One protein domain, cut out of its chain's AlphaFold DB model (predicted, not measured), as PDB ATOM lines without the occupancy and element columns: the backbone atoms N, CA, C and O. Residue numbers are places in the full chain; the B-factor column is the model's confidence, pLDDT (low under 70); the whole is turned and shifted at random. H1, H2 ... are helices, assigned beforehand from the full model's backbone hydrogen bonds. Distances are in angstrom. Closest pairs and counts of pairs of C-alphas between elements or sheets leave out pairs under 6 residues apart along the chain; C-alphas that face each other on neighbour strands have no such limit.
ATOM      1  N   ALA A   2      19.564 -24.985   7.890       95.50
ATOM      2  CA  ALA A   2      19.467 -26.114   6.944       95.50
ATOM      3  C   ALA A   2      20.786 -26.881   6.686       95.50
ATOM      4  O   ALA A   2      21.877 -26.317   6.748       95.50
ATOM      5  N   TYR A   3      20.718 -28.187   6.403       94.81
ATOM      6  CA  TYR A   3      21.934 -28.996   6.212       94.81
ATOM      7  C   TYR A   3      22.746 -28.597   4.968       94.81
ATOM      8  O   TYR A   3      23.930 -28.927   4.881       94.81
ATOM      9  N   ARG A   4      22.113 -27.895   4.021       94.69
ATOM     10  CA  ARG A   4      22.705 -27.321   2.807       94.69
ATOM     11  C   ARG A   4      21.892 -26.118   2.332       94.69
ATOM     12  O   ARG A   4      20.802 -25.858   2.838       94.69
ATOM     13  N   GLU A   5      22.418 -25.419   1.339       94.62
ATOM     14  CA  GLU A   5      21.766 -24.287   0.696       94.62
ATOM     15  C   GLU A   5      20.465 -24.655  -0.043       94.62
ATOM     16  O   GLU A   5      20.306 -25.770  -0.552       94.62
ATOM     17  N   ASP A   6      19.552 -23.680  -0.103       91.44
ATOM     18  CA  ASP A   6      18.292 -23.695  -0.861       91.44
ATOM     19  C   ASP A   6      17.297 -24.815  -0.482       91.44
ATOM     20  O   ASP A   6      16.419 -25.181  -1.267       91.44
ATOM     21  N   VAL A   7      17.401 -25.355   0.736       95.00
ATOM     22  CA  VAL A   7      16.450 -26.328   1.303       95.00
ATOM     23  C   VAL A   7      16.116 -25.984   2.755       95.00
ATOM     24  O   VAL A   7      16.907 -25.340   3.432       95.00
ATOM     25  N   GLY A   8      14.972 -26.466   3.246       95.62
ATOM     26  CA  GLY A   8      14.531 -26.319   4.643       95.62
ATOM     27  C   GLY A   8      14.782 -27.541   5.535       95.62
ATOM     28  O   GLY A   8      14.239 -27.626   6.631       95.62
ATOM     29  N   ASP A   9      15.549 -28.529   5.070       96.69
ATOM     30  CA  ASP A   9      15.803 -29.759   5.829       96.69
ATOM     31  C   ASP A   9      16.932 -29.543   6.849       96.69
ATOM     32  O   ASP A   9      18.030 -29.097   6.507       96.69
ATOM     33  N   THR A  10      16.670 -29.849   8.118       97.56
ATOM     34  CA  THR A  10      17.615 -29.679   9.233       97.56
ATOM     35  C   THR A  10      18.310 -30.971   9.643       97.56
ATOM     36  O   THR A  10      19.267 -30.927  10.430       97.56
ATOM     37  N   ARG A  11      17.898 -32.114   9.084       95.75
ATOM     38  CA  ARG A  11      18.443 -33.417   9.463       95.75
ATOM     39  C   ARG A  11      19.920 -33.485   9.122       95.75
ATOM     40  O   ARG A  11      20.350 -33.131   8.029       95.75
ATOM     41  N   TYR A  12      20.708 -33.964  10.082       94.50
ATOM     42  CA  TYR A  12      22.170 -34.047   9.982       94.50
ATOM     43  C   TYR A  12      22.878 -32.704   9.746       94.50
ATOM     44  O   TYR A  12      24.058 -32.699   9.399       94.50
ATOM     45  N   SER A  13      22.211 -31.572   9.990       97.06
ATOM     46  CA  SER A  13      22.844 -30.265   9.846       97.06
ATOM     47  C   SER A  13      24.057 -30.120  10.769       97.06
ATOM     48  O   SER A  13      23.974 -30.321  11.984       97.06
ATOM     49  N   GLY A  14      25.190 -29.695  10.200       96.00
ATOM     50  CA  GLY A  14      26.378 -29.329  10.972       96.00
ATOM     51  C   GLY A  14      26.126 -28.146  11.913       96.00
ATOM     52  O   GLY A  14      26.724 -28.074  12.987       96.00
ATOM     53  N   SER A  15      25.170 -27.272  11.567       97.31
ATOM     54  CA  SER A  15      24.764 -26.151  12.423       97.31
ATOM     55  C   SER A  15      24.203 -26.622  13.766       97.31
ATOM     56  O   SER A  15      24.358 -25.920  14.763       97.31
ATOM     57  N   GLU A  16      23.574 -27.806  13.814       98.00
ATOM     58  CA  GLU A  16      23.021 -28.355  15.055       98.00
ATOM     59  C   GLU A  16      24.125 -28.509  16.110       98.00
ATOM     60  O   GLU A  16      23.987 -28.057  17.242       98.00
ATOM     61  N   ILE A  17      25.261 -29.092  15.717       97.81
ATOM     62  CA  ILE A  17      26.390 -29.358  16.618       97.81
ATOM     63  C   ILE A  17      26.985 -28.056  17.159       97.81
ATOM     64  O   ILE A  17      27.296 -27.967  18.348       97.81
ATOM     65  N   VAL A  18      27.106 -27.038  16.300       97.62
ATOM     66  CA  VAL A  18      27.615 -25.715  16.679       97.62
ATOM     67  C   VAL A  18      26.716 -25.078  17.737       97.62
ATOM     68  O   VAL A  18      27.205 -24.689  18.795       97.62
ATOM     69  N   ILE A  19      25.401 -25.038  17.499       98.12
ATOM     70  CA  ILE A  19      24.427 -24.469  18.442       98.12
ATOM     71  C   ILE A  19      24.470 -25.196  19.784       98.12
ATOM     72  O   ILE A  19      24.555 -24.546  20.823       98.12
ATOM     73  N   ARG A  20      24.470 -26.536  19.780       98.25
ATOM     74  CA  ARG A  20      24.516 -27.321  21.024       98.25
ATOM     75  C   ARG A  20      25.758 -27.015  21.844       98.25
ATOM     76  O   ARG A  20      25.657 -26.862  23.060       98.25
ATOM     77  N   LYS A  21      26.915 -26.897  21.184       98.31
ATOM     78  CA  LYS A  21      28.173 -26.587  21.861       98.31
ATOM     79  C   LYS A  21      28.199 -25.161  22.410       98.31
ATOM     80  O   LYS A  21      28.657 -24.960  23.529       98.31
ATOM     81  N   LEU A  22      27.684 -24.189  21.660       98.00
ATOM     82  CA  LEU A  22      27.592 -22.802  22.118       98.00
ATOM     83  C   LEU A  22      26.619 -22.657  23.296       98.00
ATOM     84  O   LEU A  22      26.955 -22.004  24.281       98.00
ATOM     85  N   ALA A  23      25.468 -23.329  23.247       97.38
ATOM     86  CA  ALA A  23      24.521 -23.369  24.358       97.38
ATOM     87  C   ALA A  23      25.129 -24.030  25.607       97.38
ATOM     88  O   ALA A  23      24.977 -23.522  26.717       97.38
ATOM     89  N   GLU A  24      25.898 -25.112  25.436       97.75
ATOM     90  CA  GLU A  24      26.664 -25.720  26.529       97.75
ATOM     91  C   GLU A  24      27.634 -24.717  27.179       97.75
ATOM     92  O   GLU A  24      27.773 -24.701  28.403       97.75
ATOM     93  N   MET A  25      28.252 -23.852  26.369       97.56
ATOM     94  CA  MET A  25      29.149 -22.776  26.806       97.56
ATOM     95  C   MET A  25      28.419 -21.540  27.362       97.56
ATOM     96  O   MET A  25      29.081 -20.588  27.770       97.56
ATOM     97  N   GLY A  26      27.084 -21.550  27.414       96.69
ATOM     98  CA  GLY A  26      26.269 -20.474  27.983       96.69
ATOM     99  C   GLY A  26      25.884 -19.362  27.006       96.69
ATOM    100  O   GLY A  26      25.420 -18.318  27.452       96.69
ATOM    101  N   ALA A  27      26.067 -19.559  25.698       97.19
ATOM    102  CA  ALA A  27      25.650 -18.583  24.697       97.19
ATOM    103  C   ALA A  27      24.120 -18.531  24.551       97.19
ATOM    104  O   ALA A  27      23.443 -19.563  24.564       97.19
ATOM    105  N   GLU A  28      23.590 -17.328  24.340       96.12
ATOM    106  CA  GLU A  28      22.218 -17.124  23.882       96.12
ATOM    107  C   GLU A  28      22.166 -17.254  22.358       96.12
ATOM    108  O   GLU A  28      22.952 -16.636  21.637       96.12
ATOM    109  N   ILE A  29      21.267 -18.102  21.860       97.25
ATOM    110  CA  ILE A  29      21.238 -18.484  20.449       97.25
ATOM    111  C   ILE A  29      20.011 -17.888  19.772       97.25
ATOM    112  O   ILE A  29      18.878 -18.171  20.155       97.25
ATOM    113  N   ARG A  30      20.252 -17.151  18.688       97.88
ATOM    114  CA  ARG A  30      19.241 -16.803  17.687       97.88
ATOM    115  C   ARG A  30      19.617 -17.433  16.359       97.88
ATOM    116  O   ARG A  30      20.789 -17.483  15.992       97.88
ATOM    117  N   VAL A  31      18.615 -17.932  15.650       98.00
ATOM    118  CA  VAL A  31      18.793 -18.612  14.367       98.00
ATOM    119  C   VAL A  31      17.918 -17.931  13.346       98.00
ATOM    120  O   VAL A  31      16.738 -17.737  13.603       98.00
ATOM    121  N   HIS A  32      18.484 -17.654  12.181       98.38
ATOM    122  CA  HIS A  32      17.734 -17.298  10.990       98.38
ATOM    123  C   HIS A  32      18.024 -18.307   9.877       98.38
ATOM    124  O   HIS A  32      19.172 -18.725   9.686       98.38
ATOM    125  N   ASP A  33      16.983 -18.688   9.144       98.00
ATOM    126  CA  ASP A  33      17.066 -19.451   7.901       98.00
ATOM    127  C   ASP A  33      15.841 -19.145   7.038       98.00
ATOM    128  O   ASP A  33      14.727 -19.277   7.540       98.00
ATOM    129  N   PRO A  34      16.014 -18.764   5.764       96.19
ATOM    130  CA  PRO A  34      14.889 -18.406   4.905       96.19
ATOM    131  C   PRO A  34      13.991 -19.594   4.522       96.19
ATOM    132  O   PRO A  34      12.908 -19.372   3.987       96.19
ATOM    133  N   TYR A  35      14.430 -20.839   4.742       96.25
ATOM    134  CA  TYR A  35      13.700 -22.037   4.313       96.25
ATOM    135  C   TYR A  35      13.283 -22.957   5.464       96.25
ATOM    136  O   TYR A  35      12.512 -23.891   5.239       96.25
ATOM    137  N   VAL A  36      13.790 -22.737   6.679       97.38
ATOM    138  CA  VAL A  36      13.442 -23.548   7.853       97.38
ATOM    139  C   VAL A  36      12.390 -22.813   8.673       97.38
ATOM    140  O   VAL A  36      12.643 -21.733   9.196       97.38
ATOM    141  N   GLU A  37      11.219 -23.423   8.819       95.44
ATOM    142  CA  GLU A  37      10.143 -22.903   9.673       95.44
ATOM    143  C   GLU A  37      10.266 -23.429  11.109       95.44
ATOM    144  O   GLU A  37      10.214 -22.665  12.072       95.44
ATOM    145  N   HIS A  38      10.510 -24.735  11.240       96.06
ATOM    146  CA  HIS A  38      10.656 -25.436  12.512       96.06
ATOM    147  C   HIS A  38      11.973 -26.190  12.573       96.06
ATOM    148  O   HIS A  38      12.371 -26.847  11.609       96.06
ATOM    149  N   TRP A  39      12.615 -26.162  13.739       97.69
ATOM    150  CA  TRP A  39      13.824 -26.933  13.999       97.69
ATOM    151  C   TRP A  39      13.563 -27.994  15.073       97.69
ATOM    152  O   TRP A  39      13.908 -27.844  16.249       97.69
ATOM    153  N   TRP A  40      12.955 -29.105  14.651       97.50
ATOM    154  CA  TRP A  40      12.473 -30.170  15.537       97.50
ATOM    155  C   TRP A  40      13.558 -30.818  16.398       97.50
ATOM    156  O   TRP A  40      13.281 -31.181  17.542       97.50
ATOM    157  N   GLU A  41      14.801 -30.900  15.909       97.62
ATOM    158  CA  GLU A  41      15.950 -31.366  16.697       97.62
ATOM    159  C   GLU A  41      16.178 -30.558  17.990       97.62
ATOM    160  O   GLU A  41      16.805 -31.068  18.925       97.62
ATOM    161  N   PHE A  42      15.671 -29.324  18.068       97.81
ATOM    162  CA  PHE A  42      15.708 -28.475  19.260       97.81
ATOM    163  C   PHE A  42      14.346 -28.340  19.944       97.81
ATOM    164  O   PHE A  42      14.254 -28.523  21.159       97.81
ATOM    165  N   GLU A  43      13.287 -28.073  19.179       97.06
ATOM    166  CA  GLU A  43      11.936 -27.839  19.712       97.06
ATOM    167  C   GLU A  43      11.352 -29.080  20.403       97.06
ATOM    168  O   GLU A  43      10.641 -28.963  21.398       97.06
ATOM    169  N   GLN A  44      11.675 -30.277  19.903       97.00
ATOM    170  CA  GLN A  44      11.131 -31.553  20.376       97.00
ATOM    171  C   GLN A  44      12.237 -32.527  20.807       97.00
ATOM    172  O   GLN A  44      12.203 -33.711  20.491       97.00
ATOM    173  N   GLN A  45      13.235 -32.044  21.551       96.44
ATOM    174  CA  GLN A  45      14.410 -32.841  21.947       96.44
ATOM    175  C   GLN A  45      14.101 -34.172  22.650       96.44
ATOM    176  O   GLN A  45      14.897 -35.105  22.539       96.44
ATOM    177  N   ASP A  46      12.982 -34.267  23.370       96.19
ATOM    178  CA  ASP A  46      12.625 -35.463  24.142       96.19
ATOM    179  C   ASP A  46      11.979 -36.556  23.266       96.19
ATOM    180  O   ASP A  46      12.022 -37.741  23.607       96.19
ATOM    181  N   THR A  47      11.400 -36.173  22.123       97.06
ATOM    182  CA  THR A  47      10.561 -37.038  21.276       97.06
ATOM    183  C   THR A  47      11.056 -37.172  19.834       97.06
ATOM    184  O   THR A  47      10.767 -38.185  19.202       97.06
ATOM    185  N   TYR A  48      11.829 -36.215  19.315       96.12
ATOM    186  CA  TYR A  48      12.365 -36.191  17.952       96.12
ATOM    187  C   TYR A  48      13.888 -36.437  17.924       96.12
ATOM    188  O   TYR A  48      14.614 -35.921  18.777       96.12
ATOM    189  N   PRO A  49      14.424 -37.199  16.946       95.56
ATOM    190  CA  PRO A  49      13.716 -38.005  15.937       95.56
ATOM    191  C   PRO A  49      13.115 -39.306  16.506       95.56
ATOM    192  O   PRO A  49      12.483 -40.078  15.794       95.56
ATOM    193  N   GLY A  50      13.322 -39.546  17.797       96.50
ATOM    194  CA  GLY A  50      12.768 -40.637  18.582       96.50
ATOM    195  C   GLY A  50      13.299 -40.528  20.009       96.50
ATOM    196  O   GLY A  50      14.352 -39.921  20.239       96.50
ATOM    197  N   VAL A  51      12.598 -41.121  20.974       96.56
ATOM    198  CA  VAL A  51      12.998 -41.070  22.389       96.56
ATOM    199  C   VAL A  51      14.429 -41.599  22.548       96.56
ATOM    200  O   VAL A  51      14.760 -42.695  22.095       96.56
ATOM    201  N   GLY A  52      15.299 -40.792  23.159       94.62
ATOM    202  CA  GLY A  52      16.712 -41.124  23.376       94.62
ATOM    203  C   GLY A  52      17.620 -41.026  22.140       94.62
ATOM    204  O   GLY A  52      18.815 -41.317  22.257       94.62
ATOM    205  N   GLN A  53      17.103 -40.611  20.976       96.19
ATOM    206  CA  GLN A  53      17.881 -40.455  19.738       96.19
ATOM    207  C   GLN A  53      18.382 -39.027  19.490       96.19
ATOM    208  O   GLN A  53      19.283 -38.835  18.673       96.19
ATOM    209  N   SER A  54      17.840 -38.032  20.197       97.06
ATOM    210  CA  SER A  54      18.321 -36.653  20.107       97.06
ATOM    211  C   SER A  54      19.802 -36.552  20.476       97.06
ATOM    212  O   SER A  54      20.278 -37.172  21.435       97.06
ATOM    213  N   LYS A  55      20.543 -35.713  19.743       97.06
ATOM    214  CA  LYS A  55      21.952 -35.439  20.048       97.06
ATOM    215  C   LYS A  55      22.130 -34.656  21.347       97.06
ATOM    216  O   LYS A  55      23.247 -34.623  21.852       97.06
ATOM    217  N   ALA A  56      21.060 -34.092  21.918       97.06
ATOM    218  CA  ALA A  56      21.075 -33.402  23.210       97.06
ATOM    219  C   ALA A  56      21.777 -34.214  24.309       97.06
ATOM    220  O   ALA A  56      22.508 -33.650  25.114       97.06
ATOM    221  N   ARG A  57      21.650 -35.551  24.277       96.00
ATOM    222  CA  ARG A  57      22.290 -36.483  25.223       96.00
ATOM    223  C   ARG A  57      23.821 -36.383  25.301       96.00
ATOM    224  O   ARG A  57      24.411 -36.907  26.239       96.00
ATOM    225  N   PHE A  58      24.465 -35.769  24.309       97.56
ATOM    226  CA  PHE A  58      25.918 -35.594  24.250       97.56
ATOM    227  C   PHE A  58      26.397 -34.232  24.767       97.56
ATOM    228  O   PHE A  58      27.599 -33.980  24.765       97.56
ATOM    229  N   PHE A  59      25.482 -33.358  25.192       97.88
ATOM    230  CA  PHE A  59      25.779 -31.985  25.594       97.88
ATOM    231  C   PHE A  59      25.090 -31.637  26.915       97.88
ATOM    232  O   PHE A  59      24.089 -32.239  27.301       97.88
ATOM    233  N   ARG A  60      25.616 -30.628  27.609       96.81
ATOM    234  CA  ARG A  60      24.999 -30.051  28.816       96.81
ATOM    235  C   ARG A  60      24.226 -28.774  28.477       96.81
ATOM    236  O   ARG A  60      24.392 -28.208  27.402       96.81
ATOM    237  N   ASN A  61      23.391 -28.306  29.406       96.44
ATOM    238  CA  ASN A  61      22.660 -27.030  29.309       96.44
ATOM    239  C   ASN A  61      21.758 -26.900  28.061       96.44
ATOM    240  O   ASN A  61      21.679 -25.840  27.451       96.44
ATOM    241  N   GLN A  62      21.079 -27.982  27.670       97.00
ATOM    242  CA  GLN A  62      20.301 -28.036  26.423       97.00
ATOM    243  C   GLN A  62      18.818 -27.650  26.579       97.00
ATOM    244  O   GLN A  62      18.136 -27.467  25.573       97.00
ATOM    245  N   GLU A  63      18.309 -27.505  27.810       95.50
ATOM    246  CA  GLU A  63      16.873 -27.279  28.062       95.50
ATOM    247  C   GLU A  63      16.337 -26.018  27.376       95.50
ATOM    248  O   GLU A  63      15.317 -26.081  26.693       95.50
ATOM    249  N   LYS A  64      17.069 -24.898  27.452       95.88
ATOM    250  CA  LYS A  64      16.663 -23.634  26.812       95.88
ATOM    251  C   LYS A  64      16.550 -23.729  25.288       95.88
ATOM    252  O   LYS A  64      15.840 -22.937  24.682       95.88
ATOM    253  N   LEU A  65      17.205 -24.701  24.644       97.19
ATOM    254  CA  LEU A  65      17.098 -24.869  23.192       97.19
ATOM    255  C   LEU A  65      15.690 -25.298  22.752       97.19
ATOM    256  O   LEU A  65      15.346 -25.066  21.601       97.19
ATOM    257  N   LYS A  66      14.843 -25.838  23.644       97.06
ATOM    258  CA  LYS A  66      13.422 -26.122  23.341       97.06
ATOM    259  C   LYS A  66      12.626 -24.852  22.998       97.06
ATOM    260  O   LYS A  66      11.610 -24.904  22.301       97.06
ATOM    261  N   GLU A  67      13.103 -23.698  23.455       96.00
ATOM    262  CA  GLU A  67      12.486 -22.390  23.229       96.00
ATOM    263  C   GLU A  67      12.972 -21.716  21.941       96.00
ATOM    264  O   GLU A  67      12.419 -20.691  21.545       96.00
ATOM    265  N   ILE A  68      13.970 -22.287  21.254       94.81
ATOM    266  CA  ILE A  68      14.487 -21.698  20.023       94.81
ATOM    267  C   ILE A  68      13.386 -21.634  18.965       94.81
ATOM    268  O   ILE A  68      12.591 -22.562  18.803       94.81
ATOM    269  N   ARG A  69      13.338 -20.525  18.236       95.81
ATOM    270  CA  ARG A  69      12.479 -20.347  17.068       95.81
ATOM    271  C   ARG A  69      13.341 -19.846  15.928       95.81
ATOM    272  O   ARG A  69      14.222 -19.012  16.147       95.81
ATOM    273  N   VAL A  70      13.111 -20.379  14.732       97.56
ATOM    274  CA  VAL A  70      13.813 -19.902  13.543       97.56
ATOM    275  C   VAL A  70      13.206 -18.564  13.145       97.56
ATOM    276  O   VAL A  70      12.058 -18.476  12.713       97.56
ATOM    277  N   GLU A  71      13.981 -17.507  13.346       97.06
ATOM    278  CA  GLU A  71      13.617 -16.151  12.982       97.06
ATOM    279  C   GLU A  71      13.593 -16.019  11.455       97.06
ATOM    280  O   GLU A  71      14.547 -16.389  10.775       97.06
ATOM    281  N   GLN A  72      12.504 -15.461  10.927       94.38
ATOM    282  CA  GLN A  72      12.312 -15.232   9.489       94.38
ATOM    283  C   GLN A  72      12.795 -13.838   9.066       94.38
ATOM    284  O   GLN A  72      12.934 -13.539   7.883       94.38
ATOM    285  N   ASN A  73      13.043 -12.954  10.036       96.31
ATOM    286  CA  ASN A  73      13.605 -11.634   9.814       96.31
ATOM    287  C   ASN A  73      15.076 -11.586  10.248       96.31
ATOM    288  O   ASN A  73      15.385 -11.458  11.434       96.31
TER     289      ASN A  73
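Overview. This is residues 2 to 73 of the 151 residues of the protein "GDP-mannose dehydrogenase" of Bacteroidales bacterium (UniProt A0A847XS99). Little regular structure meets you here: a compact body made mostly of loops, with helix H1 along one side and the short helices H2 and H4 touching on the other. Residues 31 to 32 and 70 to 71 run side by side as a short parallel pairing. The printed part has 72 residues with four named helices, H1 to H4 in order, and no named strand; the class is all helix, with under half of the residues in named elements. The radius of gyration of the C-alphas is 11.5 A, and the spans are 30 by 26 by 18 A.

Arrangement. Start at H1, residues 14 to 24; it is close but not clearly touching H3, residues 55 to 58, the closest C-alphas being those of Arg 20 and Ala 56, 7.3 A apart. Farther on, H2, residues 40 to 43, touches H4, residues 63 to 67, with the C-alphas of Glu 43 and Lys 66 closest at 4.3 A. H3 and H4 are apart. In H1 every O i to N i+4 pair is within hydrogen-bond range; H4 has 0 of 1, but 2 of 2 O i to N i+3 pairs, and H2 and H3 are too short for an i+4 pair.

Along the chain. Find C-alpha 14 at (26.378, -29.329, 10.972); from there H1 runs 16.0 A to Glu 24. H2 measures 4.8 A, H3 5.8 A and H4 8.2 A, ending with C-alpha 67 at (12.486, -22.390, 23.229).

Size, cuts and confidence. Look to Gly 52 and Asn 73 for the two C-alphas farthest apart, 32.6 A. The printed part has no cut, the links H1 to H2 and H2 to H3 are long, and no printed residue is under 70 in pLDDT.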